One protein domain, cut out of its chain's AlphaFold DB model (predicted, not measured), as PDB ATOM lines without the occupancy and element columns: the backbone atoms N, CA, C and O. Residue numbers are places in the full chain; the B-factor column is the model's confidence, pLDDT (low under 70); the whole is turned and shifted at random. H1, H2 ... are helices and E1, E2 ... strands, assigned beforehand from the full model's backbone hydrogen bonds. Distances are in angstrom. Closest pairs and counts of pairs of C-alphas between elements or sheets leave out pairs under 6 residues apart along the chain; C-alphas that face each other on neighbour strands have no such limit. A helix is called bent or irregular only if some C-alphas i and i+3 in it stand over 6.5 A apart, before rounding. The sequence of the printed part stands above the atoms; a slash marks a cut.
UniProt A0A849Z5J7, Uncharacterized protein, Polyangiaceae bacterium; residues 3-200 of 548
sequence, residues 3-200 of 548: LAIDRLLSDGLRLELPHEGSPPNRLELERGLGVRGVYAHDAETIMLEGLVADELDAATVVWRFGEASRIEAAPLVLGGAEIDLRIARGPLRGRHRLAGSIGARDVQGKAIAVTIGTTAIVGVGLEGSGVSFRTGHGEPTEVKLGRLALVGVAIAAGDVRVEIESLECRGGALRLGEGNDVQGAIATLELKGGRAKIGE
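Overview. This is residues 3 to 200 of the 548 residues of an uncharacterized protein of Polyangiaceae bacterium (UniProt A0A849Z5J7). One long antiparallel sheet is folded along its length into a narrow three-sided trough, nearly closed, with bent strands running from rim to rim. E5, E6 and E9 form one wall and the base, E4, E7 and E8 form the opposite wall, and E3 and E10 span all sides, as do E1 with E2 at one end and E11 with E12 at the other; short H1 sits on a rim, at the opening. The printed part has 198 residues, mostly strand, in the order E1 E2 E3 E4 E5 H1 E6 E7 E8 E9 E10 E11 E12. It is compact, with a radius of gyration of the C-alphas of 17.4 A, yet elongated, spanning 61 by 34 by 29 A.

Along the chain. E3, the longest strand by residues, is residues 45 to 66, 22.0 A long; E10 is 139 to 157, 28.0 A. E4 is residues 69 to 73, E5 76 to 88, E6 98 to 109, E7 112 to 116, E8 119 to 123 and E9 126 to 136. E1 is residues 3 to 19, 26.7 A, beginning at C-alpha 3 (26.206, 21.100, -12.528); E2 is 22 to 41. E11 is residues 160 to 176, and E12 is 182 to 198, ending at C-alpha 198 (39.613, 59.479, -51.351). H1 is residues 94 to 97.

Arrangement. By its pairings the sheet is a closed barrel, its ring running E3 E4 E7 E8 E10 E9 E6 E5 and back to E3. E3 bends by 137 degrees at residue 54, and its pairing is staggered: E5 pairs with residues 45 to 58, N 53 to O 81 at 2.9 A, and E4 with residues 61 to 66, N 63 to O 71 at 2.8 A. Likewise E10 bends by 128 degrees at residue 151; E9 pairs with its residues 139 to 150, N 144 to O 132 at 2.8 A, and E8 with residues 154 to 157, N 156 to O 120 at 2.8 A. E1 E2 E3 E4 and E9 E10 E11 E12 are meanders, each strand the antiparallel neighbour of the one before. E1 and E2 are a hairpin, N 15 to O 27 at 2.8 A, and so are E11 and E12, N 168 to O 190 at 2.8 A. The closest C-alphas of E3 and E11, Phe 65 and Leu 176, are 7.3 A apart. H1 is at the sheet's level, only just, at a height of 3.5 A; its Gly 94 and His 19 of E1 have C-alphas 4.9 A apart. H1 is too short for an O i to N i+4 pair; its one O i to N i+3 pair is within hydrogen-bond range. E1 and E12 are apart.

Size, cuts and confidence. The C-alphas of Ala 4 and Glu 200 are the farthest apart, 61.9 A. The printed part has no cut, and its links are tight. Mean pLDDT of the printed part is 90.3; residue 20 is under 70.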
ATOM      1  N   LEU A   3      27.506  21.405 -11.947       82.56
ATOM      2  CA  LEU A   3      26.206  21.100 -12.528       82.56
ATOM      3  C   LEU A   3      26.445  20.428 -13.886       82.56
ATOM      4  O   LEU A   3      27.022  21.043 -14.781       82.56
ATOM      5  N   ALA A   4      26.017  19.175 -14.023       83.88
ATOM      6  CA  ALA A   4      25.932  18.507 -15.317       83.88
ATOM      7  C   ALA A   4      24.563  18.819 -15.933       83.88
ATOM      8  O   ALA A   4      23.536  18.691 -15.268       83.88
ATOM      9  N   ILE A   5      24.567  19.281 -17.178       86.50
ATOM     10  CA  ILE A   5      23.384  19.688 -17.924       86.50
ATOM     11  C   ILE A   5      23.203  18.690 -19.061       86.50
ATOM     12  O   ILE A   5      23.992  18.687 -20.004       86.50
ATOM     13  N   ASP A   6      22.158  17.872 -18.993       77.88
ATOM     14  CA  ASP A   6      21.829  16.938 -20.079       77.88
ATOM     15  C   ASP A   6      21.027  17.628 -21.190       77.88
ATOM     16  O   ASP A   6      21.207  17.344 -22.374       77.88
ATOM     17  N   ARG A   7      20.135  18.549 -20.798       82.31
ATOM     18  CA  ARG A   7      19.350  19.388 -21.706       82.31
ATOM     19  C   ARG A   7      18.821  20.617 -20.973       82.31
ATOM     20  O   ARG A   7      18.053  20.483 -20.024       82.31
ATOM     21  N   LEU A   8      19.182  21.804 -21.443       79.88
ATOM     22  CA  LEU A   8      18.653  23.072 -20.948       79.88
ATOM     23  C   LEU A   8      17.998  23.852 -22.090       79.88
ATOM     24  O   LEU A   8      18.575  23.993 -23.168       79.88
ATOM     25  N   LEU A   9      16.791  24.349 -21.827       78.94
ATOM     26  CA  LEU A   9      16.199  25.463 -22.560       78.94
ATOM     27  C   LEU A   9      16.467  26.709 -21.726       78.94
ATOM     28  O   LEU A   9      16.083  26.759 -20.556       78.94
ATOM     29  N   SER A  10      17.183  27.669 -22.295       76.12
ATOM     30  CA  SER A  10      17.482  28.928 -21.620       76.12
ATOM     31  C   SER A  10      16.849  30.069 -22.392       76.12
ATOM     32  O   SER A  10      17.263  30.319 -23.524       76.12
ATOM     33  N   ASP A  11      15.921  30.769 -21.751       83.06
ATOM     34  CA  ASP A  11      15.361  32.015 -22.261       83.06
ATOM     35  C   ASP A  11      15.853  33.177 -21.387       83.06
ATOM     36  O   ASP A  11      15.832  33.093 -20.155       83.06
ATOM     37  N   GLY A  12      16.324  34.258 -22.015       80.12
ATOM     38  CA  GLY A  12      16.698  35.498 -21.323       80.12
ATOM     39  C   GLY A  12      17.976  35.433 -20.476       80.12
ATOM     40  O   GLY A  12      18.091  36.145 -19.474       80.12
ATOM     41  N   LEU A  13      18.951  34.595 -20.845       84.00
ATOM     42  CA  LEU A  13      20.244  34.556 -20.154       84.00
ATOM     43  C   LEU A  13      21.078  35.791 -20.525       84.00
ATOM     44  O   LEU A  13      21.365  36.028 -21.694       84.00
ATOM     45  N   ARG A  14      21.563  36.527 -19.522       86.50
ATOM     46  CA  ARG A  14      22.520  37.625 -19.701       86.50
ATOM     47  C   ARG A  14      23.841  37.303 -19.015       86.50
ATOM     48  O   ARG A  14      23.881  37.093 -17.803       86.50
ATOM     49  N   LEU A  15      24.923  37.309 -19.785       82.00
ATOM     50  CA  LEU A  15      26.291  37.204 -19.291       82.00
ATOM     51  C   LEU A  15      26.994  38.553 -19.444       82.00
ATOM     52  O   LEU A  15      27.102  39.090 -20.546       82.00
ATOM     53  N   GLU A  16      27.523  39.068 -18.335       84.50
ATOM     54  CA  GLU A  16      28.373  40.256 -18.318       84.50
ATOM     55  C   GLU A  16      29.749  39.920 -17.756       84.50
ATOM     56  O   GLU A  16      29.879  39.412 -16.641       84.50
ATOM     57  N   LEU A  17      30.790  40.221 -18.528       79.94
ATOM     58  CA  LEU A  17      32.175  40.036 -18.115       79.94
ATOM     59  C   LEU A  17      32.847  41.410 -17.988       79.94
ATOM     60  O   LEU A  17      32.911  42.144 -18.978       79.94
ATOM     61  N   PRO A  18      33.367  41.782 -16.802       76.62
ATOM     62  CA  PRO A  18      34.026  43.069 -16.607       76.62
ATOM     63  C   PRO A  18      35.200  43.259 -17.575       76.62
ATOM     64  O   PRO A  18      36.037  42.363 -17.713       76.62
ATOM     65  N   HIS A  19      35.298  44.442 -18.182       73.81
ATOM     66  CA  HIS A  19      36.435  44.860 -19.002       73.81
ATOM     67  C   HIS A  19      37.123  46.066 -18.347       73.81
ATOM     68  O   HIS A  19      36.468  46.890 -17.711       73.81
ATOM     69  N   GLU A  20      38.448  46.148 -18.426       69.50
ATOM     70  CA  GLU A  20      39.200  47.196 -17.730       69.50
ATOM     71  C   GLU A  20      38.984  48.563 -18.385       69.50
ATOM     72  O   GLU A  20      39.070  48.684 -19.603       69.50
ATOM     73  N   GLY A  21      38.650  49.581 -17.582       72.69
ATOM     74  CA  GLY A  21      38.491  50.962 -18.057       72.69
ATOM     75  C   GLY A  21      37.379  51.170 -19.095       72.69
ATOM     76  O   GLY A  21      37.364  52.189 -19.777       72.69
ATOM     77  N   SER A  22      36.461  50.213 -19.258       76.00
ATOM     78  CA  SER A  22      35.465  50.203 -20.334       76.00
ATOM     79  C   SER A  22      34.179  49.479 -19.913       76.00
ATOM     80  O   SER A  22      34.198  48.698 -18.961       76.00
ATOM     81  N   PRO A  23      33.052  49.691 -20.623       84.12
ATOM     82  CA  PRO A  23      31.840  48.898 -20.429       84.12
ATOM     83  C   PRO A  23      32.119  47.387 -20.532       84.12
ATOM     84  O   PRO A  23      32.994  46.995 -21.315       84.12
ATOM     85  N   PRO A  24      31.390  46.540 -19.780       85.31
ATOM     86  CA  PRO A  24      31.611  45.098 -19.772       85.31
ATOM     87  C   PRO A  24      31.344  44.472 -21.146       85.31
ATOM     88  O   PRO A  24      30.539  44.978 -21.932       85.31
ATOM     89  N   ASN A  25      31.986  43.334 -21.407       85.75
ATOM     90  CA  ASN A  25      31.561  42.446 -22.483       85.75
ATOM     91  C   ASN A  25      30.184  41.889 -22.122       85.75
ATOM     92  O   ASN A  25      29.969  41.483 -20.979       85.75
ATOM     93  N   ARG A  26      29.267  41.876 -23.085       90.12
ATOM     94  CA  ARG A  26      27.862  41.516 -22.879       90.12
ATOM     95  C   ARG A  26      27.445  40.482 -23.914       90.12
ATOM     96  O   ARG A  26      27.660  40.678 -25.107       90.12
ATOM     97  N   LEU A  27      26.841  39.401 -23.442       87.94
ATOM     98  CA  LEU A  27      26.182  38.387 -24.255       87.94
ATOM     99  C   LEU A  27      24.769  38.210 -23.705       87.94
ATOM    100  O   LEU A  27      24.604  37.833 -22.545       87.94
ATOM    101  N   GLU A  28      23.765  38.498 -24.524       89.94
ATOM    102  CA  GLU A  28      22.358  38.288 -24.179       89.94
ATOM    103  C   GLU A  28      21.788  37.208 -25.076       89.94
ATOM    104  O   GLU A  28      21.705  37.401 -26.285       89.94
ATOM    105  N   LEU A  29      21.422  36.075 -24.486       89.50
ATOM    106  CA  LEU A  29      20.772  34.975 -25.177       89.50
ATOM    107  C   LEU A  29      19.261  35.129 -25.040       89.50
ATOM    108  O   LEU A  29      18.727  35.156 -23.928       89.50
ATOM    109  N   GLU A  30      18.581  35.198 -26.177       90.44
ATOM    110  CA  GLU A  30      17.127  35.089 -26.240       90.44
ATOM    111  C   GLU A  30      16.702  33.641 -26.059       90.44
ATOM    112  O   GLU A  30      15.788  33.383 -25.281       90.44
ATOM    113  N   ARG A  31      17.397  32.712 -26.731       91.81
ATOM    114  CA  ARG A  31      17.054  31.289 -26.738       91.81
ATOM    115  C   ARG A  31      18.298  30.411 -26.841       91.81
ATOM    116  O   ARG A  31      19.173  30.649 -27.665       91.81
ATOM    117  N   GLY A  32      18.345  29.344 -26.052       88.75
ATOM    118  CA  GLY A  32      19.306  28.248 -26.211       88.75
ATOM    119  C   GLY A  32      18.587  26.926 -26.453       88.75
ATOM    120  O   GLY A  32      17.750  26.527 -25.641       88.75
ATOM    121  N   LEU A  33      18.909  26.239 -27.551       89.44
ATOM    122  CA  LEU A  33      18.344  24.936 -27.902       89.44
ATOM    123  C   LEU A  33      19.399  23.834 -27.804       89.44
ATOM    124  O   LEU A  33      20.504  23.945 -28.331       89.44
ATOM    125  N   GLY A  34      19.027  22.737 -27.141       89.19
ATOM    126  CA  GLY A  34      19.879  21.550 -27.048       89.19
ATOM    127  C   GLY A  34      21.152  21.763 -26.224       89.19
ATOM    128  O   GLY A  34      22.126  21.045 -26.427       89.19
ATOM    129  N   VAL A  35      21.158  22.739 -25.307       90.19
ATOM    130  CA  VAL A  35      22.337  23.051 -24.491       90.19
ATOM    131  C   VAL A  35      22.629  21.894 -23.534       90.19
ATOM    132  O   VAL A  35      21.765  21.511 -22.740       90.19
ATOM    133  N   ARG A  36      23.849  21.359 -23.594       92.75
ATOM    134  CA  ARG A  36      24.360  20.264 -22.756       92.75
ATOM    135  C   ARG A  36      25.816  20.508 -22.374       92.75
ATOM    136  O   ARG A  36      26.505  21.214 -23.093       92.75
ATOM    137  N   GLY A  37      26.296  19.922 -21.280       93.44
ATOM    138  CA  GLY A  37      27.695  20.030 -20.843       93.44
ATOM    139  C   GLY A  37      27.828  20.231 -19.341       93.44
ATOM    140  O   GLY A  37      26.913  19.908 -18.581       93.44
ATOM    141  N   VAL A  38      28.963  20.762 -18.892       92.94
ATOM    142  CA  VAL A  38      29.207  20.977 -17.464       92.94
ATOM    143  C   VAL A  38      29.469  22.442 -17.158       92.94
ATOM    144  O   VAL A  38      30.376  23.064 -17.702       92.94
ATOM    145  N   TYR A  39      28.706  22.967 -16.203       91.44
ATOM    146  CA  TYR A  39      28.995  24.227 -15.533       91.44
ATOM    147  C   TYR A  39      29.606  23.935 -14.164       91.44
ATOM    148  O   TYR A  39      28.998  23.259 -13.333       91.44
ATOM    149  N   ALA A  40      30.792  24.458 -13.883       91.38
ATOM    150  CA  ALA A  40      31.379  24.411 -12.553       91.38
ATOM    151  C   ALA A  40      31.841  25.798 -12.120       91.38
ATOM    152  O   ALA A  40      32.220  26.632 -12.931       91.38
ATOM    153  N   HIS A  41      31.809  26.066 -10.822       92.62
ATOM    154  CA  HIS A  41      32.467  27.243 -10.279       92.62
ATOM    155  C   HIS A  41      32.929  27.011  -8.845       92.62
ATOM    156  O   HIS A  41      32.300  26.271  -8.077       92.62
ATOM    157  N   ASP A  42      33.984  27.715  -8.466       92.81
ATOM    158  CA  ASP A  42      34.504  27.794  -7.105       92.81
ATOM    159  C   ASP A  42      34.728  29.267  -6.710       92.81
ATOM    160  O   ASP A  42      34.098  30.173  -7.269       92.81
ATOM    161  N   ALA A  43      35.537  29.523  -5.683       89.56
ATOM    162  CA  ALA A  43      35.847  30.885  -5.253       89.56
ATOM    163  C   ALA A  43      36.675  31.658  -6.297       89.56
ATOM    164  O   ALA A  43      36.552  32.877  -6.398       89.56
ATOM    165  N   GLU A  44      37.461  30.952  -7.107       90.44
ATOM    166  CA  GLU A  44      38.499  31.505  -7.972       90.44
ATOM    167  C   GLU A  44      38.173  31.390  -9.456       90.44
ATOM    168  O   GLU A  44      38.798  32.066 -10.262       90.44
ATOM    169  N   THR A  45      37.224  30.554  -9.862       91.44
ATOM    170  CA  THR A  45      36.991  30.249 -11.272       91.44
ATOM    171  C   THR A  45      35.534  29.907 -11.572       91.44
ATOM    172  O   THR A  45      34.773  29.442 -10.724       91.44
ATOM    173  N   ILE A  46      35.133  30.180 -12.811       91.44
ATOM    174  CA  ILE A  46      33.959  29.609 -13.472       91.44
ATOM    175  C   ILE A  46      34.487  28.778 -14.637       91.44
ATOM    176  O   ILE A  46      35.372  29.229 -15.360       91.44
ATOM    177  N   MET A  47      33.954  27.581 -14.813       93.50
ATOM    178  CA  MET A  47      34.322  26.640 -15.858       93.50
ATOM    179  C   MET A  47      33.072  26.215 -16.625       93.50
ATOM    180  O   MET A  47      32.059  25.849 -16.027       93.50
ATOM    181  N   LEU A  48      33.164  26.274 -17.945       92.88
ATOM    182  CA  LEU A  48      32.241  25.687 -18.904       92.88
ATOM    183  C   LEU A  48      33.039  24.591 -19.607       92.88
ATOM    184  O   LEU A  48      33.976  24.919 -20.325       92.88
ATOM    185  N   GLU A  49      32.747  23.323 -19.332       93.56
ATOM    186  CA  GLU A  49      33.470  22.176 -19.904       93.56
ATOM    187  C   GLU A  49      32.545  21.410 -20.854       93.56
ATOM    188  O   GLU A  49      31.458  20.975 -20.454       93.56
ATOM    189  N   GLY A  50      32.991  21.230 -22.097       91.94
ATOM    190  CA  GLY A  50      32.305  20.478 -23.142       91.94
ATOM    191  C   GLY A  50      30.879  20.956 -23.380       91.94
ATOM    192  O   GLY A  50      29.989  20.128 -23.592       91.94
ATOM    193  N   LEU A  51      30.627  22.265 -23.261       91.94
ATOM    194  CA  LEU A  51      29.286  22.800 -23.421       91.94
ATOM    195  C   LEU A  51      28.937  22.868 -24.906       91.94
ATOM    196  O   LEU A  51      29.576  23.581 -25.665       91.94
ATOM    197  N   VAL A  52      27.922  22.121 -25.321       94.06
ATOM    198  CA  VAL A  52      27.457  22.048 -26.707       94.06
ATOM    199  C   VAL A  52      26.035  22.574 -26.784       94.06
ATOM    200  O   VAL A  52      25.229  22.290 -25.900       94.06
ATOM    201  N   ALA A  53      25.710  23.302 -27.843       93.06
ATOM    202  CA  ALA A  53      24.351  23.720 -28.155       93.06
ATOM    203  C   ALA A  53      24.063  23.490 -29.640       93.06
ATOM    204  O   ALA A  53      24.896  23.805 -30.491       93.06
ATOM    205  N   ASP A  54      22.880  22.965 -29.955       91.81
ATOM    206  CA  ASP A  54      22.456  22.810 -31.348       91.81
ATOM    207  C   ASP A  54      22.244  24.190 -31.987       91.81
ATOM    208  O   ASP A  54      22.644  24.416 -33.129       91.81
ATOM    209  N   GLU A  55      21.684  25.126 -31.216       94.25
ATOM    210  CA  GLU A  55      21.477  26.516 -31.619       94.25
ATOM    211  C   GLU A  55      21.531  27.452 -30.398       94.25
ATOM    212  O   GLU A  55      20.920  27.170 -29.362       94.25
ATOM    213  N   LEU A  56      22.232  28.579 -30.526       92.56
ATOM    214  CA  LEU A  56      22.196  29.697 -29.581       92.56
ATOM    215  C   LEU A  56      21.757  30.961 -30.317       92.56
ATOM    216  O   LEU A  56      22.460  31.415 -31.216       92.56
ATOM    217  N   ASP A  57      20.632  31.536 -29.911       93.75
ATOM    218  CA  ASP A  57      20.134  32.811 -30.416       93.75
ATOM    219  C   ASP A  57      20.500  33.924 -29.433       93.75
ATOM    220  O   ASP A  57      20.004  33.980 -28.301       93.75
ATOM    221  N   ALA A  58      21.424  34.782 -29.849       90.38
ATOM    222  CA  ALA A  58      21.861  35.935 -29.095       90.38
ATOM    223  C   ALA A  58      21.158  37.199 -29.602       90.38
ATOM    224  O   ALA A  58      21.397  37.655 -30.723       90.38
ATOM    225  N   ALA A  59      20.380  37.832 -28.723       91.44
ATOM    226  CA  ALA A  59      19.794  39.154 -28.944       91.44
ATOM    227  C   ALA A  59      20.880  40.170 -29.300       91.44
ATOM    228  O   ALA A  59      20.726  41.029 -30.171       91.44
ATOM    229  N   THR A  60      21.986  40.113 -28.557       91.44
ATOM    230  CA  THR A  60      23.084  41.065 -28.657       91.44
ATOM    231  C   THR A  60      24.375  40.431 -28.160       91.44
ATOM    232  O   THR A  60      24.434  39.839 -27.078       91.44
ATOM    233  N   VAL A  61      25.437  40.628 -28.934       92.00
ATOM    234  CA  VAL A  61      26.814  40.318 -28.565       92.00
ATOM    235  C   VAL A  61      27.615  41.605 -28.642       92.00
ATOM    236  O   VAL A  61      27.724  42.191 -29.711       92.00
ATOM    237  N   VAL A  62      28.197  42.032 -27.525       91.69
ATOM    238  CA  VAL A  62      29.175  43.124 -27.470       91.69
ATOM    239  C   VAL A  62      30.443  42.580 -26.839       91.69
ATOM    240  O   VAL A  62      30.471  42.247 -25.652       91.69
ATOM    241  N   TRP A  63      31.507  42.505 -27.629       88.06
ATOM    242  CA  TRP A  63      32.772  41.931 -27.200       88.06
ATOM    243  C   TRP A  63      33.939  42.869 -27.468       88.06
ATOM    244  O   TRP A  63      34.146  43.316 -28.593       88.06
ATOM    245  N   ARG A  64      34.727  43.163 -26.436       85.62
ATOM    246  CA  ARG A  64      35.915  44.016 -26.495       85.62
ATOM    247  C   ARG A  64      37.178  43.178 -26.396       85.62
ATOM    248  O   ARG A  64      37.280  42.278 -25.561       85.62
ATOM    249  N   PHE A  65      38.146  43.525 -27.236       77.06
ATOM    250  CA  PHE A  65      39.456  42.869 -27.313       77.06
ATOM    251  C   PHE A  65      40.585  43.768 -26.791       77.06
ATOM    252  O   PHE A  65      41.681  43.287 -26.527       77.06
ATOM    253  N   GLY A  66      40.297  45.056 -26.602       76.25
ATOM    254  CA  GLY A  66      41.177  46.076 -26.041       76.25
ATOM    255  C   GLY A  66      40.416  47.396 -25.894       76.25
ATOM    256  O   GLY A  66      39.226  47.465 -26.215       76.25
ATOM    257  N   GLU A  67      41.094  48.457 -25.457       78.31
ATOM    258  CA  GLU A  67      40.458  49.761 -25.195       78.31
ATOM    259  C   GLU A  67      39.756  50.343 -26.432       78.31
ATOM    260  O   GLU A  67      38.661  50.900 -26.334       78.31
ATOM    261  N   ALA A  68      40.352  50.155 -27.612       81.12
ATOM    262  CA  ALA A  68      39.873  50.737 -28.862       81.12
ATOM    263  C   ALA A  68      39.270  49.714 -29.844       81.12
ATOM    264  O   ALA A  68      38.955  50.073 -30.979       81.12
ATOM    265  N   SER A  69      39.106  48.451 -29.431       84.50
ATOM    266  CA  SER A  69      38.673  47.366 -30.321       84.50
ATOM    267  C   SER A  69      37.445  46.642 -29.780       84.50
ATOM    268  O   SER A  69      37.488  46.064 -28.690       84.50
ATOM    269  N   ARG A  70      36.354  46.637 -30.553       89.50
ATOM    270  CA  ARG A  70      35.094  45.968 -30.196       89.50
ATOM    271  C   ARG A  70      34.397  45.343 -31.398       89.50
ATOM    272  O   ARG A  70      34.486  45.866 -32.503       89.50
ATOM    273  N   ILE A  71      33.659  44.272 -31.150       90.50
ATOM    274  CA  ILE A  71      32.689  43.675 -32.064       90.50
ATOM    275  C   ILE A  71      31.313  43.795 -31.422       90.50
ATOM    276  O   ILE A  71      31.153  43.551 -30.227       90.50
ATOM    277  N   GLU A  72      30.336  44.179 -32.223       92.31
ATOM    278  CA  GLU A  72      28.933  44.265 -31.861       92.31
ATOM    279  C   GLU A  72      28.113  43.548 -32.931       92.31
ATOM    280  O   GLU A  72      28.288  43.808 -34.118       92.31
ATOM    281  N   ALA A  73      27.257  42.614 -32.535       91.94
ATOM    282  CA  ALA A  73      26.373  41.898 -33.446       91.94
ATOM    283  C   ALA A  73      25.003  41.713 -32.799       91.94
ATOM    284  O   ALA A  73      24.919  41.366 -31.618       91.94
ATOM    285  N   ALA A  74      23.940  41.966 -33.560       87.88
ATOM    286  CA  ALA A  74      22.572  41.866 -33.064       87.88
ATOM    287  C   ALA A  74      21.555  41.735 -34.214       87.88
ATOM    288  O   ALA A  74      21.559  42.567 -35.129       87.88
ATOM    289  N   PRO A  75      20.630  40.758 -34.158       92.81
ATOM    290  CA  PRO A  75      20.755  39.461 -33.481       92.81
ATOM    291  C   PRO A  75      21.825  38.573 -34.144       92.81
ATOM    292  O   PRO A  75      22.200  38.810 -35.300       92.81
ATOM    293  N   LEU A  76      22.298  37.557 -33.416       94.19
ATOM    294  CA  LEU A  76      23.311  36.589 -33.844       94.19
ATOM    295  C   LEU A  76      22.899  35.157 -33.464       94.19
ATOM    296  O   LEU A  76      22.753  34.851 -32.288       94.19
ATOM    297  N   VAL A  77      22.801  34.266 -34.444       95.56
ATOM    298  CA  VAL A  77      22.501  32.841 -34.267       95.56
ATOM    299  C   VAL A  77      23.775  32.021 -34.461       95.56
ATOM    300  O   VAL A  77      24.444  32.145 -35.488       95.56
ATOM    301  N   LEU A  78      24.110  31.175 -33.489       95.12
ATOM    302  CA  LEU A  78      25.225  30.228 -33.546       95.12
ATOM    303  C   LEU A  78      24.675  28.803 -33.661       95.12
ATOM    304  O   LEU A  78      24.038  28.313 -32.730       95.12
ATOM    305  N   GLY A  79      24.931  28.134 -34.782       95.44
ATOM    306  CA  GLY A  79      24.560  26.740 -35.017       95.44
ATOM    307  C   GLY A  79      25.695  25.782 -34.654       95.44
ATOM    308  O   GLY A  79      26.842  25.988 -35.060       95.44
ATOM    309  N   GLY A  80      25.377  24.722 -33.907       95.81
ATOM    310  CA  GLY A  80      26.347  23.715 -33.466       95.81
ATOM    311  C   GLY A  80      27.498  24.334 -32.675       95.81
ATOM    312  O   GLY A  80      28.658  24.181 -33.062       95.81
ATOM    313  N   ALA A  81      27.168  25.101 -31.636       95.19
ATOM    314  CA  ALA A  81      28.146  25.785 -30.807       95.19
ATOM    315  C   ALA A  81      28.822  24.813 -29.832       95.19
ATOM    316  O   ALA A  81      28.156  23.977 -29.224       95.19
ATOM    317  N   GLU A  82      30.129  24.963 -29.650       96.06
ATOM    318  CA  GLU A  82      30.959  24.211 -28.706       96.06
ATOM    319  C   GLU A  82      31.735  25.207 -27.841       96.06
ATOM    320  O   GLU A  82      32.357  26.132 -28.357       96.06
ATOM    321  N   ILE A  83      31.679  25.074 -26.521       94.38
ATOM    322  CA  ILE A  83      32.202  26.054 -25.570       94.38
ATOM    323  C   ILE A  83      32.985  25.323 -24.482       94.38
ATOM    324  O   ILE A  83      32.429  24.555 -23.697       94.38
ATOM    325  N   ASP A  84      34.269  25.651 -24.403       94.88
ATOM    326  CA  ASP A  84      35.194  25.219 -23.361       94.88
ATOM    327  C   ASP A  84      35.875  26.455 -22.790       94.88
ATOM    328  O   ASP A  84      36.825  26.965 -23.374       94.88
ATOM    329  N   LEU A  85      35.387  26.989 -21.672       93.62
ATOM    330  CA  LEU A  85      35.869  28.255 -21.116       93.62
ATOM    331  C   LEU A  85      36.207  28.139 -19.638       93.62
ATOM    332  O   LEU A  85      35.444  27.608 -18.838       93.62
ATOM    333  N   ARG A  86      37.317  28.761 -19.256       92.94
ATOM    334  CA  ARG A  86      37.718  29.022 -17.879       92.94
ATOM    335  C   ARG A  86      37.785  30.529 -17.663       92.94
ATOM    336  O   ARG A  86      38.506  31.242 -18.356       92.94
ATOM    337  N   ILE A  87      37.023  31.009 -16.688       90.56
ATOM    338  CA  ILE A  87      36.905  32.421 -16.330       90.56
ATOM    339  C   ILE A  87      37.399  32.588 -14.895       90.56
ATOM    340  O   ILE A  87      36.720  32.188 -13.950       90.56
ATOM    341  N   ALA A  88      38.565  33.196 -14.707       89.12
ATOM    342  CA  ALA A  88      39.082  33.504 -13.382       89.12
ATOM    343  C   ALA A  88      38.209  34.558 -12.670       89.12
ATOM    344  O   ALA A  88      37.791  35.568 -13.245       89.12
ATOM    345  N   ARG A  89      37.940  34.328 -11.389       82.94
ATOM    346  CA  ARG A  89      37.388  35.247 -10.390       82.94
ATOM    347  C   ARG A  89      38.565  35.918  -9.666       82.94
ATOM    348  O   ARG A  89      39.661  35.374  -9.620       82.94
ATOM    349  N   GLY A  90      38.357  37.118  -9.131       80.56
ATOM    350  CA  GLY A  90      39.413  37.878  -8.450       80.56
ATOM    351  C   GLY A  90      39.994  39.030  -9.287       80.56
ATOM    352  O   GLY A  90      39.298  39.546 -10.163       80.56
ATOM    353  N   PRO A  91      41.230  39.484  -8.990       77.31
ATOM    354  CA  PRO A  91      41.757  40.772  -9.451       77.31
ATOM    355  C   PRO A  91      42.271  40.768 -10.892       77.31
ATOM    356  O   PRO A  91      42.609  41.834 -11.396       77.31
ATOM    357  N   LEU A  92      42.346  39.606 -11.553       76.06
ATOM    358  CA  LEU A  92      42.677  39.544 -12.976       76.06
ATOM    359  C   LEU A  92      41.652  40.359 -13.772       76.06
ATOM    360  O   LEU A  92      40.460  40.345 -13.464       76.06
ATOM    361  N   ARG A  93      42.112  41.072 -14.803       70.69
ATOM    362  CA  ARG A  93      41.282  41.975 -15.610       70.69
ATOM    363  C   ARG A  93      41.365  41.644 -17.096       70.69
ATOM    364  O   ARG A  93      42.332  41.040 -17.564       70.69
ATOM    365  N   GLY A  94      40.311  42.011 -17.827       71.44
ATOM    366  CA  GLY A  94      40.228  41.848 -19.279       71.44
ATOM    367  C   GLY A  94      40.497  40.413 -19.748       71.44
ATOM    368  O   GLY A  94      40.010  39.447 -19.157       71.44
ATOM    369  N   ARG A  95      41.301  40.279 -20.809       72.56
ATOM    370  CA  ARG A  95      41.651  38.990 -21.433       72.56
ATOM    371  C   ARG A  95      42.388  38.019 -20.508       72.56
ATOM    372  O   ARG A  95      42.269  36.820 -20.690       72.56
ATOM    373  N   HIS A  96      43.083  38.498 -19.473       80.19
ATOM    374  CA  HIS A  96      43.792  37.612 -18.542       80.19
ATOM    375  C   HIS A  96      42.834  36.759 -17.696       80.19
ATOM    376  O   HIS A  96      43.262  35.769 -17.108       80.19
ATOM    377  N   ARG A  97      41.538  37.106 -17.646       83.38
ATOM    378  CA  ARG A  97      40.521  36.308 -16.952       83.38
ATOM    379  C   ARG A  97      40.037  35.110 -17.753       83.38
ATOM    380  O   ARG A  97      39.569  34.163 -17.134       83.38
ATOM    381  N   LEU A  98      40.083  35.170 -19.078       86.12
ATOM    382  CA  LEU A  98      39.438  34.199 -19.951       86.12
ATOM    383  C   LEU A  98      40.497  33.302 -20.593       86.12
ATOM    384  O   LEU A  98      41.457  33.796 -21.169       86.12
ATOM    385  N   ALA A  99      40.302  31.993 -20.517       91.62
ATOM    386  CA  ALA A  99      41.082  31.017 -21.263       91.62
ATOM    387  C   ALA A  99      40.156  29.918 -21.780       91.62
ATOM    388  O   ALA A  99      39.220  29.530 -21.086       91.62
ATOM    389  N   GLY A 100      40.411  29.415 -22.982       93.19
ATOM    390  CA  GLY A 100      39.623  28.354 -23.595       93.19
ATOM    391  C   GLY A 100      39.269  28.625 -25.053       93.19
ATOM    392  O   GLY A 100      39.951  29.386 -25.745       93.19
ATOM    393  N   SER A 101      38.204  27.983 -25.521       94.56
ATOM    394  CA  SER A 101      37.733  28.051 -26.896       94.56
ATOM    395  C   SER A 101      36.214  28.106 -27.017       94.56
ATOM    396  O   SER A 101      35.480  27.552 -26.204       94.56
ATOM    397  N   ILE A 102      35.759  28.766 -28.077       93.25
ATOM    398  CA  ILE A 102      34.372  28.772 -28.539       93.25
ATOM    399  C   ILE A 102      34.401  28.402 -30.019       93.25
ATOM    400  O   ILE A 102      35.082  29.062 -30.797       93.25
ATOM    401  N   GLY A 103      33.685  27.363 -30.416       94.75
ATOM    402  CA  GLY A 103      33.455  26.974 -31.799       94.75
ATOM    403  C   GLY A 103      31.989  27.155 -32.173       94.75
ATOM    404  O   GLY A 103      31.110  27.024 -31.328       94.75
ATOM    405  N   ALA A 104      31.723  27.446 -33.438       96.50
ATOM    406  CA  ALA A 104      30.399  27.350 -34.030       96.50
ATOM    407  C   ALA A 104      30.539  26.828 -35.460       96.50
ATOM    408  O   ALA A 104      31.404  27.279 -36.223       96.50
ATOM    409  N   ARG A 105      29.685  25.870 -35.831       96.94
ATOM    410  CA  ARG A 105      29.644  25.363 -37.205       96.94
ATOM    411  C   ARG A 105      29.158  26.442 -38.152       96.94
ATOM    412  O   ARG A 105      29.796  26.651 -39.178       96.94
ATOM    413  N   ASP A 106      28.086  27.119 -37.761       96.88
ATOM    414  CA  ASP A 106      27.413  28.140 -38.546       96.88
ATOM    415  C   ASP A 106      27.171  29.374 -37.675       96.88
ATOM    416  O   ASP A 106      26.868  29.270 -36.487       96.88
ATOM    417  N   VAL A 107      27.322  30.553 -38.265       95.81
ATOM    418  CA  VAL A 107      27.071  31.840 -37.616       95.81
ATOM    419  C   VAL A 107      26.218  32.672 -38.554       95.81
ATOM    420  O   VAL A 107      26.595  32.872 -39.704       95.81
ATOM    421  N   GLN A 108      25.084  33.171 -38.083       96.62
ATOM    422  CA  GLN A 108      24.217  34.051 -38.861       96.62
ATOM    423  C   GLN A 108      23.906  35.305 -38.062       96.62
ATOM    424  O   GLN A 108      23.654  35.227 -36.867       96.62
ATOM    425  N   GLY A 109      23.900  36.471 -38.695       94.31
ATOM    426  CA  GLY A 109      23.531  37.713 -38.023       94.31
ATOM    427  C   GLY A 109      22.919  38.720 -38.979       94.31
ATOM    428  O   GLY A 109      23.241  38.739 -40.165       94.31
ATOM    429  N   LYS A 110      22.031  39.581 -38.472       94.31
ATOM    430  CA  LYS A 110      21.435  40.645 -39.306       94.31
ATOM    431  C   LYS A 110      22.362  41.840 -39.468       94.31
ATOM    432  O   LYS A 110      22.323  42.508 -40.495       94.31
ATOM    433  N   ALA A 111      23.173  42.116 -38.456       93.25
ATOM    434  CA  ALA A 111      24.133  43.199 -38.479       93.25
ATOM    435  C   ALA A 111      25.369  42.826 -37.666       93.25
ATOM    436  O   ALA A 111      25.273  42.172 -36.624       93.25
ATOM    437  N   ILE A 112      26.520  43.283 -38.143       95.06
ATOM    438  CA  ILE A 112      27.783  43.228 -37.420       95.06
ATOM    439  C   ILE A 112      28.487  44.574 -37.548       95.06
ATOM    440  O   ILE A 112      28.544  45.161 -38.623       95.06
ATOM    441  N   ALA A 113      29.041  45.055 -36.448       94.88
ATOM    442  CA  ALA A 113      29.904  46.214 -36.397       94.88
ATOM    443  C   ALA A 113      31.216  45.825 -35.716       94.88
ATOM    444  O   ALA A 113      31.235  45.310 -34.602       94.88
ATOM    445  N   VAL A 114      32.332  46.089 -36.380       91.62
ATOM    446  CA  VAL A 114      33.683  45.888 -35.867       91.62
ATOM    447  C   VAL A 114      34.360  47.247 -35.811       91.62
ATOM    448  O   VAL A 114      34.496  47.931 -36.817       91.62
ATOM    449  N   THR A 115      34.782  47.666 -34.627       91.12
ATOM    450  CA  THR A 115      35.608  48.862 -34.440       91.12
ATOM    451  C   THR A 115      37.013  48.424 -34.066       91.12
ATOM    452  O   THR A 115      37.168  47.598 -33.169       91.12
ATOM    453  N   ILE A 116      38.026  48.977 -34.732       86.62
ATOM    454  CA  ILE A 116      39.445  48.777 -34.421       86.62
ATOM    455  C   ILE A 116      40.118  50.152 -34.471       86.62
ATOM    456  O   ILE A 116      40.348  50.711 -35.549       86.62
ATOM    457  N   GLY A 117      40.429  50.727 -33.311       86.56
ATOM    458  CA  GLY A 117      40.934  52.096 -33.216       86.56
ATOM    459  C   GLY A 117      39.961  53.105 -33.828       86.56
ATOM    460  O   GLY A 117      38.797  53.167 -33.452       86.56
ATOM    461  N   THR A 118      40.440  53.881 -34.798       88.38
ATOM    462  CA  THR A 118      39.645  54.851 -35.573       88.38
ATOM    463  C   THR A 118      38.928  54.247 -36.784       88.38
ATOM    464  O   THR A 118      38.276  54.974 -37.529       88.38
ATOM    465  N   THR A 119      39.063  52.938 -37.010       89.50
ATOM    466  CA  THR A 119      38.439  52.239 -38.136       89.50
ATOM    467  C   THR A 119      37.150  51.573 -37.679       89.50
ATOM    468  O   THR A 119      37.165  50.805 -36.717       89.50
ATOM    469  N   ALA A 120      36.053  51.819 -38.387       93.31
ATOM    470  CA  ALA A 120      34.781  51.137 -38.189       93.31
ATOM    471  C   ALA A 120      34.408  50.356 -39.451       93.31
ATOM    472  O   ALA A 120      34.487  50.891 -40.553       93.31
ATOM    473  N   ILE A 121      34.004  49.103 -39.283       94.19
ATOM    474  CA  ILE A 121      33.492  48.214 -40.325       94.19
ATOM    475  C   ILE A 121      32.082  47.820 -39.901       94.19
ATOM    476  O   ILE A 121      31.903  47.319 -38.797       94.19
ATOM    477  N   VAL A 122      31.089  48.040 -40.748       95.38
ATOM    478  CA  VAL A 122      29.693  47.668 -40.491       95.38
ATOM    479  C   VAL A 122      29.209  46.815 -41.652       95.38
ATOM    480  O   VAL A 122      29.479  47.161 -42.791       95.38
ATOM    481  N   GLY A 123      28.518  45.712 -41.378       94.00
ATOM    482  CA  GLY A 123      27.873  44.862 -42.378       94.00
ATOM    483  C   GLY A 123      26.406  44.625 -42.029       94.00
ATOM    484  O   GLY A 123      26.063  44.465 -40.855       94.00
ATOM    485  N   VAL A 124      25.552  44.595 -43.050       91.56
ATOM    486  CA  VAL A 124      24.110  44.326 -42.971       91.56
ATOM    487  C   VAL A 124      23.860  42.928 -43.531       91.56
ATOM    488  O   VAL A 124      23.532  42.745 -44.698       91.56
ATOM    489  N   GLY A 125      24.076  41.927 -42.687       92.25
ATOM    490  CA  GLY A 125      24.029  40.515 -43.043       92.25
ATOM    491  C   GLY A 125      25.386  39.864 -42.828       92.25
ATOM    492  O   GLY A 125      26.401  40.317 -43.356       92.25
ATOM    493  N   LEU A 126      25.384  38.811 -42.022       95.12
ATOM    494  CA  LEU A 126      26.541  38.019 -41.651       95.12
ATOM    495  C   LEU A 126      26.192  36.548 -41.831       95.12
ATOM    496  O   LEU A 126      25.235  36.071 -41.228       95.12
ATOM    497  N   GLU A 127      27.009  35.834 -42.595       96.62
ATOM    498  CA  GLU A 127      27.015  34.376 -42.654       96.62
ATOM    499  C   GLU A 127      28.448  33.885 -42.471       96.62
ATOM    500  O   GLU A 127      29.345  34.248 -43.226       96.62
ATOM    501  N   GLY A 128      28.687  33.048 -41.475       95.62
ATOM    502  CA  GLY A 128      29.980  32.436 -41.213       95.62
ATOM    503  C   GLY A 128      29.849  30.928 -41.103       95.62
ATOM    504  O   GLY A 128      28.812  30.424 -40.682       95.62
ATOM    505  N   SER A 129      30.913  30.209 -41.447       96.69
ATOM    506  CA  SER A 129      31.020  28.786 -41.143       96.69
ATOM    507  C   SER A 129      32.415  28.398 -40.671       96.69
ATOM    508  O   SER A 129      33.419  29.022 -41.038       96.69
ATOM    509  N   GLY A 130      32.472  27.372 -39.821       95.75
ATOM    510  CA  GLY A 130      33.704  26.909 -39.186       95.75
ATOM    511  C   GLY A 130      34.381  28.017 -38.381       95.75
ATOM    512  O   GLY A 130      35.580  28.252 -38.543       95.75
ATOM    513  N   VAL A 131      33.604  28.743 -37.575       94.88
ATOM    514  CA  VAL A 131      34.123  29.824 -36.737       94.88
ATOM    515  C   VAL A 131      34.677  29.212 -35.462       94.88
ATOM    516  O   VAL A 131      33.996  28.457 -34.776       94.88
ATOM    517  N   SER A 132      35.917  29.540 -35.126       95.19
ATOM    518  CA  SER A 132      36.491  29.190 -33.831       95.19
ATOM    519  C   SER A 132      37.218  30.378 -33.234       95.19
ATOM    520  O   SER A 132      37.872  31.149 -33.927       95.19
ATOM    521  N   PHE A 133      37.088  30.520 -31.933       92.94
ATOM    522  CA  PHE A 133      37.724  31.511 -31.096       92.94
ATOM    523  C   PHE A 133      38.540  30.748 -30.062       92.94
ATOM    524  O   PHE A 133      38.032  29.819 -29.437       92.94
ATOM    525  N   ARG A 134      39.797  31.131 -29.871       93.06
ATOM    526  CA  ARG A 134      40.679  30.575 -28.851       93.06
ATOM    527  C   ARG A 134      41.408  31.706 -28.149       93.06
ATOM    528  O   ARG A 134      41.920  32.620 -28.786       93.06
ATOM    529  N   THR A 135      41.471  31.634 -26.831       90.19
ATOM    530  CA  THR A 135      42.178  32.609 -26.004       90.19
ATOM    531  C   THR A 135      42.846  31.893 -24.835       90.19
ATOM    532  O   THR A 135      42.367  30.853 -24.384       90.19
ATOM    533  N   GLY A 136      43.975  32.408 -24.367       86.56
ATOM    534  CA  GLY A 136      44.724  31.855 -23.240       86.56
ATOM    535  C   GLY A 136      45.044  32.947 -22.227       86.56
ATOM    536  O   GLY A 136      44.955  34.136 -22.535       86.56
ATOM    537  N   HIS A 137      45.447  32.563 -21.015       82.88
ATOM    538  CA  HIS A 137      45.817  33.519 -19.969       82.88
ATOM    539  C   HIS A 137      47.047  34.345 -20.388       82.88
ATOM    540  O   HIS A 137      48.183  33.941 -20.168       82.88
ATOM    541  N   GLY A 138      46.805  35.518 -20.982       76.88
ATOM    542  CA  GLY A 138      47.852  36.384 -21.536       76.88
ATOM    543  C   GLY A 138      48.343  35.988 -22.932       76.88
ATOM    544  O   GLY A 138      49.241  36.641 -23.453       76.88
ATOM    545  N   GLU A 139      47.753  34.969 -23.559       85.62
ATOM    546  CA  GLU A 139      48.077  34.606 -24.941       85.62
ATOM    547  C   GLU A 139      47.285  35.474 -25.935       85.62
ATOM    548  O   GLU A 139      46.178  35.933 -25.618       85.62
ATOM    549  N   PRO A 140      47.808  35.696 -27.156       86.38
ATOM    550  CA  PRO A 140      47.043  36.325 -28.221       86.38
ATOM    551  C   PRO A 140      45.738  35.574 -28.471       86.38
ATOM    552  O   PRO A 140      45.704  34.345 -28.537       86.38
ATOM    553  N   THR A 141      44.658  36.325 -28.645       89.19
ATOM    554  CA  THR A 141      43.378  35.730 -29.028       89.19
ATOM    555  C   THR A 141      43.424  35.378 -30.508       89.19
ATOM    556  O   THR A 141      43.751  36.235 -31.325       89.19
ATOM    557  N   GLU A 142      43.092  34.141 -30.861       93.69
ATOM    558  CA  GLU A 142      43.029  33.663 -32.241       93.69
ATOM    559  C   GLU A 142      41.572  33.387 -32.631       93.69
ATOM    560  O   GLU A 142      40.861  32.655 -31.946       93.69
ATOM    561  N   VAL A 143      41.130  33.962 -33.744       92.69
ATOM    562  CA  VAL A 143      39.841  33.680 -34.377       92.69
ATOM    563  C   VAL A 143      40.115  33.043 -35.728       92.69
ATOM    564  O   VAL A 143      40.799  33.643 -36.552       92.69
ATOM    565  N   LYS A 144      39.596  31.843 -35.980       96.06
ATOM    566  CA  LYS A 144      39.655  31.191 -37.292       96.06
ATOM    567  C   LYS A 144      38.271  31.120 -37.904       96.06
ATOM    568  O   LYS A 144      37.278  30.966 -37.201       96.06
ATOM    569  N   LEU A 145      38.240  31.234 -39.221       94.81
ATOM    570  CA  LEU A 145      37.044  31.323 -40.038       94.81
ATOM    571  C   LEU A 145      37.224  30.348 -41.203       94.81
ATOM    572  O   LEU A 145      38.173  30.485 -41.980       94.81
ATOM    573  N   GLY A 146      36.322  29.382 -41.362       96.44
ATOM    574  CA  GLY A 146      36.264  28.577 -42.583       96.44
ATOM    575  C   GLY A 146      35.803  29.431 -43.763       96.44
ATOM    576  O   GLY A 146      36.517  29.572 -44.760       96.44
ATOM    577  N   ARG A 147      34.638  30.063 -43.601       97.19
ATOM    578  CA  ARG A 147      34.044  31.033 -44.527       97.19
ATOM    579  C   ARG A 147      33.409  32.172 -43.735       97.19
ATOM    580  O   ARG A 147      32.862  31.941 -42.661       97.19
ATOM    581  N   LEU A 148      33.448  33.378 -44.283       96.31
ATOM    582  CA  LEU A 148      32.685  34.523 -43.796       96.31
ATOM    583  C   LEU A 148      32.192  35.333 -44.997       96.31
ATOM    584  O   LEU A 148      32.996  35.761 -45.821       96.31
ATOM    585  N   ALA A 149      30.886  35.542 -45.080       97.31
ATOM    586  CA  ALA A 149      30.216  36.377 -46.058       97.31
ATOM    587  C   ALA A 149      29.484  37.521 -45.345       97.31
ATOM    588  O   ALA A 149      28.791  37.315 -44.348       97.31
ATOM    589  N   LEU A 150      29.663  38.730 -45.865       96.88
ATOM    590  CA  LEU A 150      29.025  39.952 -45.406       96.88
ATOM    591  C   LEU A 150      28.311  40.625 -46.578       96.88
ATOM    592  O   LEU A 150      28.817  40.624 -47.704       96.88
ATOM    593  N   VAL A 151      27.167  41.241 -46.300       97.31
ATOM    594  CA  VAL A 151      26.398  42.037 -47.268       97.31
ATOM    595  C   VAL A 151      26.348  43.488 -46.798       97.31
ATOM    596  O   VAL A 151      26.307  43.750 -45.598       97.31
ATOM    597  N   GLY A 152      26.395  44.440 -47.733       96.19
ATOM    598  CA  GLY A 152      26.307  45.872 -47.440       96.19
ATOM    599  C   GLY A 152      27.376  46.331 -46.451       96.19
ATOM    600  O   GLY A 152      27.054  46.809 -45.364       96.19
ATOM    601  N   VAL A 153      28.646  46.128 -46.801       97.06
ATOM    602  CA  VAL A 153      29.783  46.467 -45.943       97.06
ATOM    603  C   VAL A 153      30.151  47.936 -46.116       97.06
ATOM    604  O   VAL A 153      30.457  48.379 -47.216       97.06
ATOM    605  N   ALA A 154      30.193  48.680 -45.017       96.50
ATOM    606  CA  ALA A 154      30.716  50.036 -44.957       96.50
ATOM    607  C   ALA A 154      31.968  50.069 -44.077       96.50
ATOM    608  O   ALA A 154      31.949  49.614 -42.933       96.50
ATOM    609  N   ILE A 155      33.057  50.628 -44.597       95.38
ATOM    610  CA  ILE A 155      34.322  50.827 -43.892       95.38
ATOM    611  C   ILE A 155      34.581  52.327 -43.805       95.38
ATOM    612  O   ILE A 155      34.655  53.016 -44.821       95.38
ATOM    613  N   ALA A 156      34.756  52.834 -42.592       93.44
ATOM    614  CA  ALA A 156      35.156  54.208 -42.328       93.44
ATOM    615  C   ALA A 156      36.521  54.216 -41.634       93.44
ATOM    616  O   ALA A 156      36.687  53.597 -40.581       93.44
ATOM    617  N   ALA A 157      37.496  54.915 -42.215       88.75
ATOM    618  CA  ALA A 157      38.838  55.070 -41.665       88.75
ATOM    619  C   ALA A 157      39.337  56.503 -41.906       88.75
ATOM    620  O   ALA A 157      39.834  56.824 -42.982       88.75
ATOM    621  N   GLY A 158      39.200  57.369 -40.898       88.19
ATOM    622  CA  GLY A 158      39.507  58.792 -41.053       88.19
ATOM    623  C   GLY A 158      38.527  59.481 -42.008       88.19
ATOM    624  O   GLY A 158      37.318  59.441 -41.788       88.19
ATOM    625  N   ASP A 159      39.054  60.114 -43.053       86.81
ATOM    626  CA  ASP A 159      38.303  60.754 -44.138       86.81
ATOM    627  C   ASP A 159      37.906  59.783 -45.262       86.81
ATOM    628  O   ASP A 159      37.064  60.114 -46.099       86.81
ATOM    629  N   VAL A 160      38.457  58.567 -45.258       89.25
ATOM    630  CA  VAL A 160      38.152  57.543 -46.255       89.25
ATOM    631  C   VAL A 160      36.892  56.781 -45.861       89.25
ATOM    632  O   VAL A 160      36.780  56.231 -44.758       89.25
ATOM    633  N   ARG A 161      35.956  56.704 -46.807       93.56
ATOM    634  CA  ARG A 161      34.774  55.843 -46.738       93.56
ATOM    635  C   ARG A 161      34.787  54.880 -47.910       93.56
ATOM    636  O   ARG A 161      34.983  55.311 -49.046       93.56
ATOM    637  N   VAL A 162      34.580  53.604 -47.611       96.19
ATOM    638  CA  VAL A 162      34.468  52.520 -48.586       96.19
ATOM    639  C   VAL A 162      33.143  51.808 -48.359       96.19
ATOM    640  O   VAL A 162      32.830  51.430 -47.235       96.19
ATOM    641  N   GLU A 163      32.382  51.609 -49.419       97.75
ATOM    642  CA  GLU A 163      31.150  50.830 -49.448       97.75
ATOM    643  C   GLU A 163      31.370  49.626 -50.363       97.75
ATOM    644  O   GLU A 163      31.977  49.755 -51.425       97.75
ATOM    645  N   ILE A 164      30.929  48.445 -49.943       98.12
ATOM    646  CA  ILE A 164      31.086  47.190 -50.677       98.12
ATOM    647  C   ILE A 164      29.753  46.446 -50.610       98.12
ATOM    648  O   ILE A 164      29.248  46.168 -49.523       98.12
ATOM    649  N   GLU A 165      29.178  46.097 -51.758       98.00
ATOM    650  CA  GLU A 165      27.886  45.404 -51.825       98.00
ATOM    651  C   GLU A 165      27.941  44.034 -51.146       98.00
ATOM    652  O   GLU A 165      27.041  43.677 -50.384       98.00
ATOM    653  N   SER A 166      29.004  43.265 -51.394       97.81
ATOM    654  CA  SER A 166      29.260  42.023 -50.663       97.81
ATOM    655  C   SER A 166      30.742  41.684 -50.571       97.81
ATOM    656  O   SER A 166      31.534  41.988 -51.466       97.81
ATOM    657  N   LEU A 167      31.097  41.030 -49.471       97.81
ATOM    658  CA  LEU A 167      32.432  40.534 -49.171       97.81
ATOM    659  C   LEU A 167      32.319  39.061 -48.804       97.81
ATOM    660  O   LEU A 167      31.543  38.712 -47.923       97.81
ATOM    661  N   GLU A 168      33.116  38.202 -49.425       97.94
ATOM    662  CA  GLU A 168      33.294  36.814 -49.010       97.94
ATOM    663  C   GLU A 168      34.775  36.552 -48.744       97.94
ATOM    664  O   GLU A 168      35.643  36.928 -49.525       97.94
ATOM    665  N   CYS A 169      35.081  35.891 -47.637       96.88
ATOM    666  CA  CYS A 169      36.422  35.426 -47.339       96.88
ATOM    667  C   CYS A 169      36.421  33.951 -46.942       96.88
ATOM    668  O   CYS A 169      35.454  33.433 -46.378       96.88
ATOM    669  N   ARG A 170      37.518  33.265 -47.268       97.56
ATOM    670  CA  ARG A 170      37.723  31.835 -47.011       97.56
ATOM    671  C   ARG A 170      39.091  31.601 -46.388       97.56
ATOM    672  O   ARG A 170      40.064  32.248 -46.777       97.56
ATOM    673  N   GLY A 171      39.155  30.668 -45.438       95.56
ATOM    674  CA  GLY A 171      40.389  30.315 -44.735       95.56
ATOM    675  C   GLY A 171      40.993  31.509 -43.997       95.56
ATOM    676  O   GLY A 171      42.142  31.875 -44.241       95.56
ATOM    677  N   GLY A 172      40.191  32.157 -43.154       94.00
ATOM    678  CA  GLY A 172      40.588  33.335 -42.392       94.00
ATOM    679  C   GLY A 172      41.166  32.981 -41.024       94.00
ATOM    680  O   GLY A 172      40.666  32.093 -40.336       94.00
ATOM    681  N   ALA A 173      42.190  33.708 -40.599       94.88
ATOM    682  CA  ALA A 173      42.707  33.706 -39.241       94.88
ATOM    683  C   ALA A 173      42.985  35.146 -38.805       94.88
ATOM    684  O   ALA A 173      43.635  35.905 -39.517       94.88
ATOM    685  N   LEU A 174      42.511  35.521 -37.625       93.38
ATOM    686  CA  LEU A 174      42.742  36.812 -36.998       93.38
ATOM    687  C   LEU A 174      43.395  36.576 -35.641       93.38
ATOM    688  O   LEU A 174      42.871  35.834 -34.816       93.38
ATOM    689  N   ARG A 175      44.532  37.212 -35.398       92.75
ATOM    690  CA  ARG A 175      45.247  37.195 -34.127       92.75
ATOM    691  C   ARG A 175      45.233  38.587 -33.528       92.75
ATOM    692  O   ARG A 175      45.606  39.554 -34.188       92.75
ATOM    693  N   LEU A 176      44.799  38.668 -32.281       88.75
ATOM    694  CA  LEU A 176      44.671  39.901 -31.516       88.75
ATOM    695  C   LEU A 176      45.690  39.849 -30.377       88.75
ATOM    696  O   LEU A 176      45.578  39.016 -29.472       88.75
ATOM    697  N   GLY A 177      46.720  40.687 -30.489       85.50
ATOM    698  CA  GLY A 177      47.842  40.772 -29.557       85.50
ATOM    699  C   GLY A 177      47.553  41.658 -28.346       85.50
ATOM    700  O   GLY A 177      46.403  41.891 -27.977       85.50
ATOM    701  N   GLU A 178      48.612  42.126 -27.681       79.94
ATOM    702  CA  GLU A 178      48.484  43.191 -26.680       79.94
ATOM    703  C   GLU A 178      48.266  44.552 -27.363       79.94
ATOM    704  O   GLU A 178      48.759  44.797 -28.465       79.94
ATOM    705  N   GLY A 179      47.522  45.453 -26.716       79.88
ATOM    706  CA  GLY A 179      47.274  46.797 -27.241       79.88
ATOM    707  C   GLY A 179      46.422  46.810 -28.516       79.88
ATOM    708  O   GLY A 179      45.301  46.305 -28.528       79.88
ATOM    709  N   ASN A 180      46.944  47.437 -29.575       79.88
ATOM    710  CA  ASN A 180      46.267  47.601 -30.870       79.88
ATOM    711  C   ASN A 180      46.839  46.682 -31.965       79.88
ATOM    712  O   ASN A 180      46.583  46.914 -33.152       79.88
ATOM    713  N   ASP A 181      47.617  45.670 -31.575       88.56
ATOM    714  CA  ASP A 181      48.259  44.758 -32.512       88.56
ATOM    715  C   ASP A 181      47.252  43.736 -33.048       88.56
ATOM    716  O   ASP A 181      46.676  42.932 -32.308       88.56
ATOM    717  N   VAL A 182      47.042  43.766 -34.362       90.50
ATOM    718  CA  VAL A 182      46.110  42.886 -35.070       90.50
ATOM    719  C   VAL A 182      46.826  42.276 -36.262       90.50
ATOM    720  O   VAL A 182      47.393  42.996 -37.080       90.50
ATOM    721  N   GLN A 183      46.774  40.955 -36.386       95.06
ATOM    722  CA  GLN A 183      47.307  40.226 -37.534       95.06
ATOM    723  C   GLN A 183      46.198  39.388 -38.161       95.06
ATOM    724  O   GLN A 183      45.675  38.476 -37.533       95.06
ATOM    725  N   GLY A 184      45.825  39.700 -39.393       95.06
ATOM    726  CA  GLY A 184      44.885  38.939 -40.200       95.06
ATOM    727  C   GLY A 184      45.605  38.187 -41.313       95.06
ATOM    728  O   GLY A 184      46.511  38.726 -41.947       95.06
ATOM    729  N   ALA A 185      45.176  36.963 -41.576       97.38
ATOM    730  CA  ALA A 185      45.523  36.192 -42.759       97.38
ATOM    731  C   ALA A 185      44.233  35.644 -43.372       97.38
ATOM    732  O   ALA A 185      43.387  35.118 -42.655       97.38
ATOM    733  N   ILE A 186      44.061  35.782 -44.680       97.69
ATOM    734  CA  ILE A 186      42.892  35.297 -45.411       97.69
ATOM    735  C   ILE A 186      43.403  34.609 -46.673       97.69
ATOM    736  O   ILE A 186      44.079  35.234 -47.487       97.69
ATOM    737  N   ALA A 187      43.071  33.331 -46.852       97.69
ATOM    738  CA  ALA A 187      43.497  32.582 -48.033       97.69
ATOM    739  C   ALA A 187      42.874  33.145 -49.321       97.69
ATOM    740  O   ALA A 187      43.549  33.281 -50.339       97.69
ATOM    741  N   THR A 188      41.588  33.499 -49.284       98.25
ATOM    742  CA  THR A 188      40.895  34.111 -50.426       98.25
ATOM    743  C   THR A 188      39.897  35.157 -49.958       98.25
ATOM    744  O   THR A 188      39.116  34.897 -49.044       98.25
ATOM    745  N   LEU A 189      39.922  36.326 -50.594       98.31
ATOM    746  CA  LEU A 189      39.002  37.437 -50.380       98.31
ATOM    747  C   LEU A 189      38.348  37.804 -51.714       98.31
ATOM    748  O   LEU A 189      39.042  38.107 -52.679       98.31
ATOM    749  N   GLU A 190      37.025  37.810 -51.755       98.38
ATOM    750  CA  GLU A 190      36.215  38.229 -52.893       98.38
ATOM    751  C   GLU A 190      35.351  39.420 -52.483       98.38
ATOM    752  O   GLU A 190      34.634  39.375 -51.487       98.38
ATOM    753  N   LEU A 191      35.410  40.491 -53.264       98.38
ATOM    754  CA  LEU A 191      34.620  41.703 -53.097       98.38
ATOM    755  C   LEU A 191      33.775  41.905 -54.353       98.38
ATOM    756  O   LEU A 191      34.284  41.766 -55.470       98.38
ATOM    757  N   LYS A 192      32.509  42.281 -54.189       98.44
ATOM    758  CA  LYS A 192      31.625  42.683 -55.293       98.44
ATOM    759  C   LYS A 192      31.084  44.078 -55.032       98.44
ATOM    760  O   LYS A 192      30.709  44.370 -53.899       98.44
ATOM    761  N   GLY A 193      31.062  44.897 -56.081       97.81
ATOM    762  CA  GLY A 193      30.509  46.249 -56.077       97.81
ATOM    763  C   GLY A 193      31.131  47.133 -55.003       97.81
ATOM    764  O   GLY A 193      30.521  47.365 -53.966       97.81
ATOM    765  N   GLY A 194      32.354  47.607 -55.228       97.62
ATOM    766  CA  GLY A 194      33.027  48.516 -54.305       97.62
ATOM    767  C   GLY A 194      32.959  49.963 -54.766       97.62
ATOM    768  O   GLY A 194      33.073  50.234 -55.959       97.62
ATOM    769  N   ARG A 195      32.819  50.893 -53.822       97.88
ATOM    770  CA  ARG A 195      32.950  52.338 -54.033       97.88
ATOM    771  C   ARG A 195      33.739  52.959 -52.896       97.88
ATOM    772  O   ARG A 195      33.527  52.622 -51.738       97.88
ATOM    773  N   ALA A 196      34.637  53.875 -53.207       95.94
ATOM    774  CA  ALA A 196      35.398  54.625 -52.230       95.94
ATOM    775  C   ALA A 196      35.577  56.065 -52.693       95.94
ATOM    776  O   ALA A 196      35.736  56.328 -53.883       95.94
ATOM    777  N   LYS A 197      35.613  56.995 -51.740       91.81
ATOM    778  CA  LYS A 197      36.005  58.380 -52.004       91.81
ATOM    779  C   LYS A 197      37.263  58.707 -51.213       91.81
ATOM    780  O   LYS A 197      37.269  58.582 -49.989       91.81
ATOM    781  N   ILE A 198      38.316  59.106 -51.920       87.69
ATOM    782  CA  ILE A 198      39.613  59.479 -51.351       87.69
ATOM    783  C   ILE A 198      39.935  60.892 -51.842       87.69
ATOM    784  O   ILE A 198      40.337  61.094 -52.988       87.69
ATOM    785  N   GLY A 199      39.704  61.887 -50.983       87.88
ATOM    786  CA  GLY A 199      39.768  63.296 -51.373       87.88
ATOM    787  C   GLY A 199      38.764  63.625 -52.485       87.88
ATOM    788  O   GLY A 199      37.554  63.449 -52.321       87.88
ATOM    789  N   GLU A 200      39.271  64.105 -53.620       89.44
ATOM    790  CA  GLU A 200      38.474  64.451 -54.807       89.44
ATOM    791  C   GLU A 200      38.294  63.290 -55.794       89.44
ATOM    792  O   GLU A 200      37.592  63.440 -56.794       89.44
TER     793      GLU A 200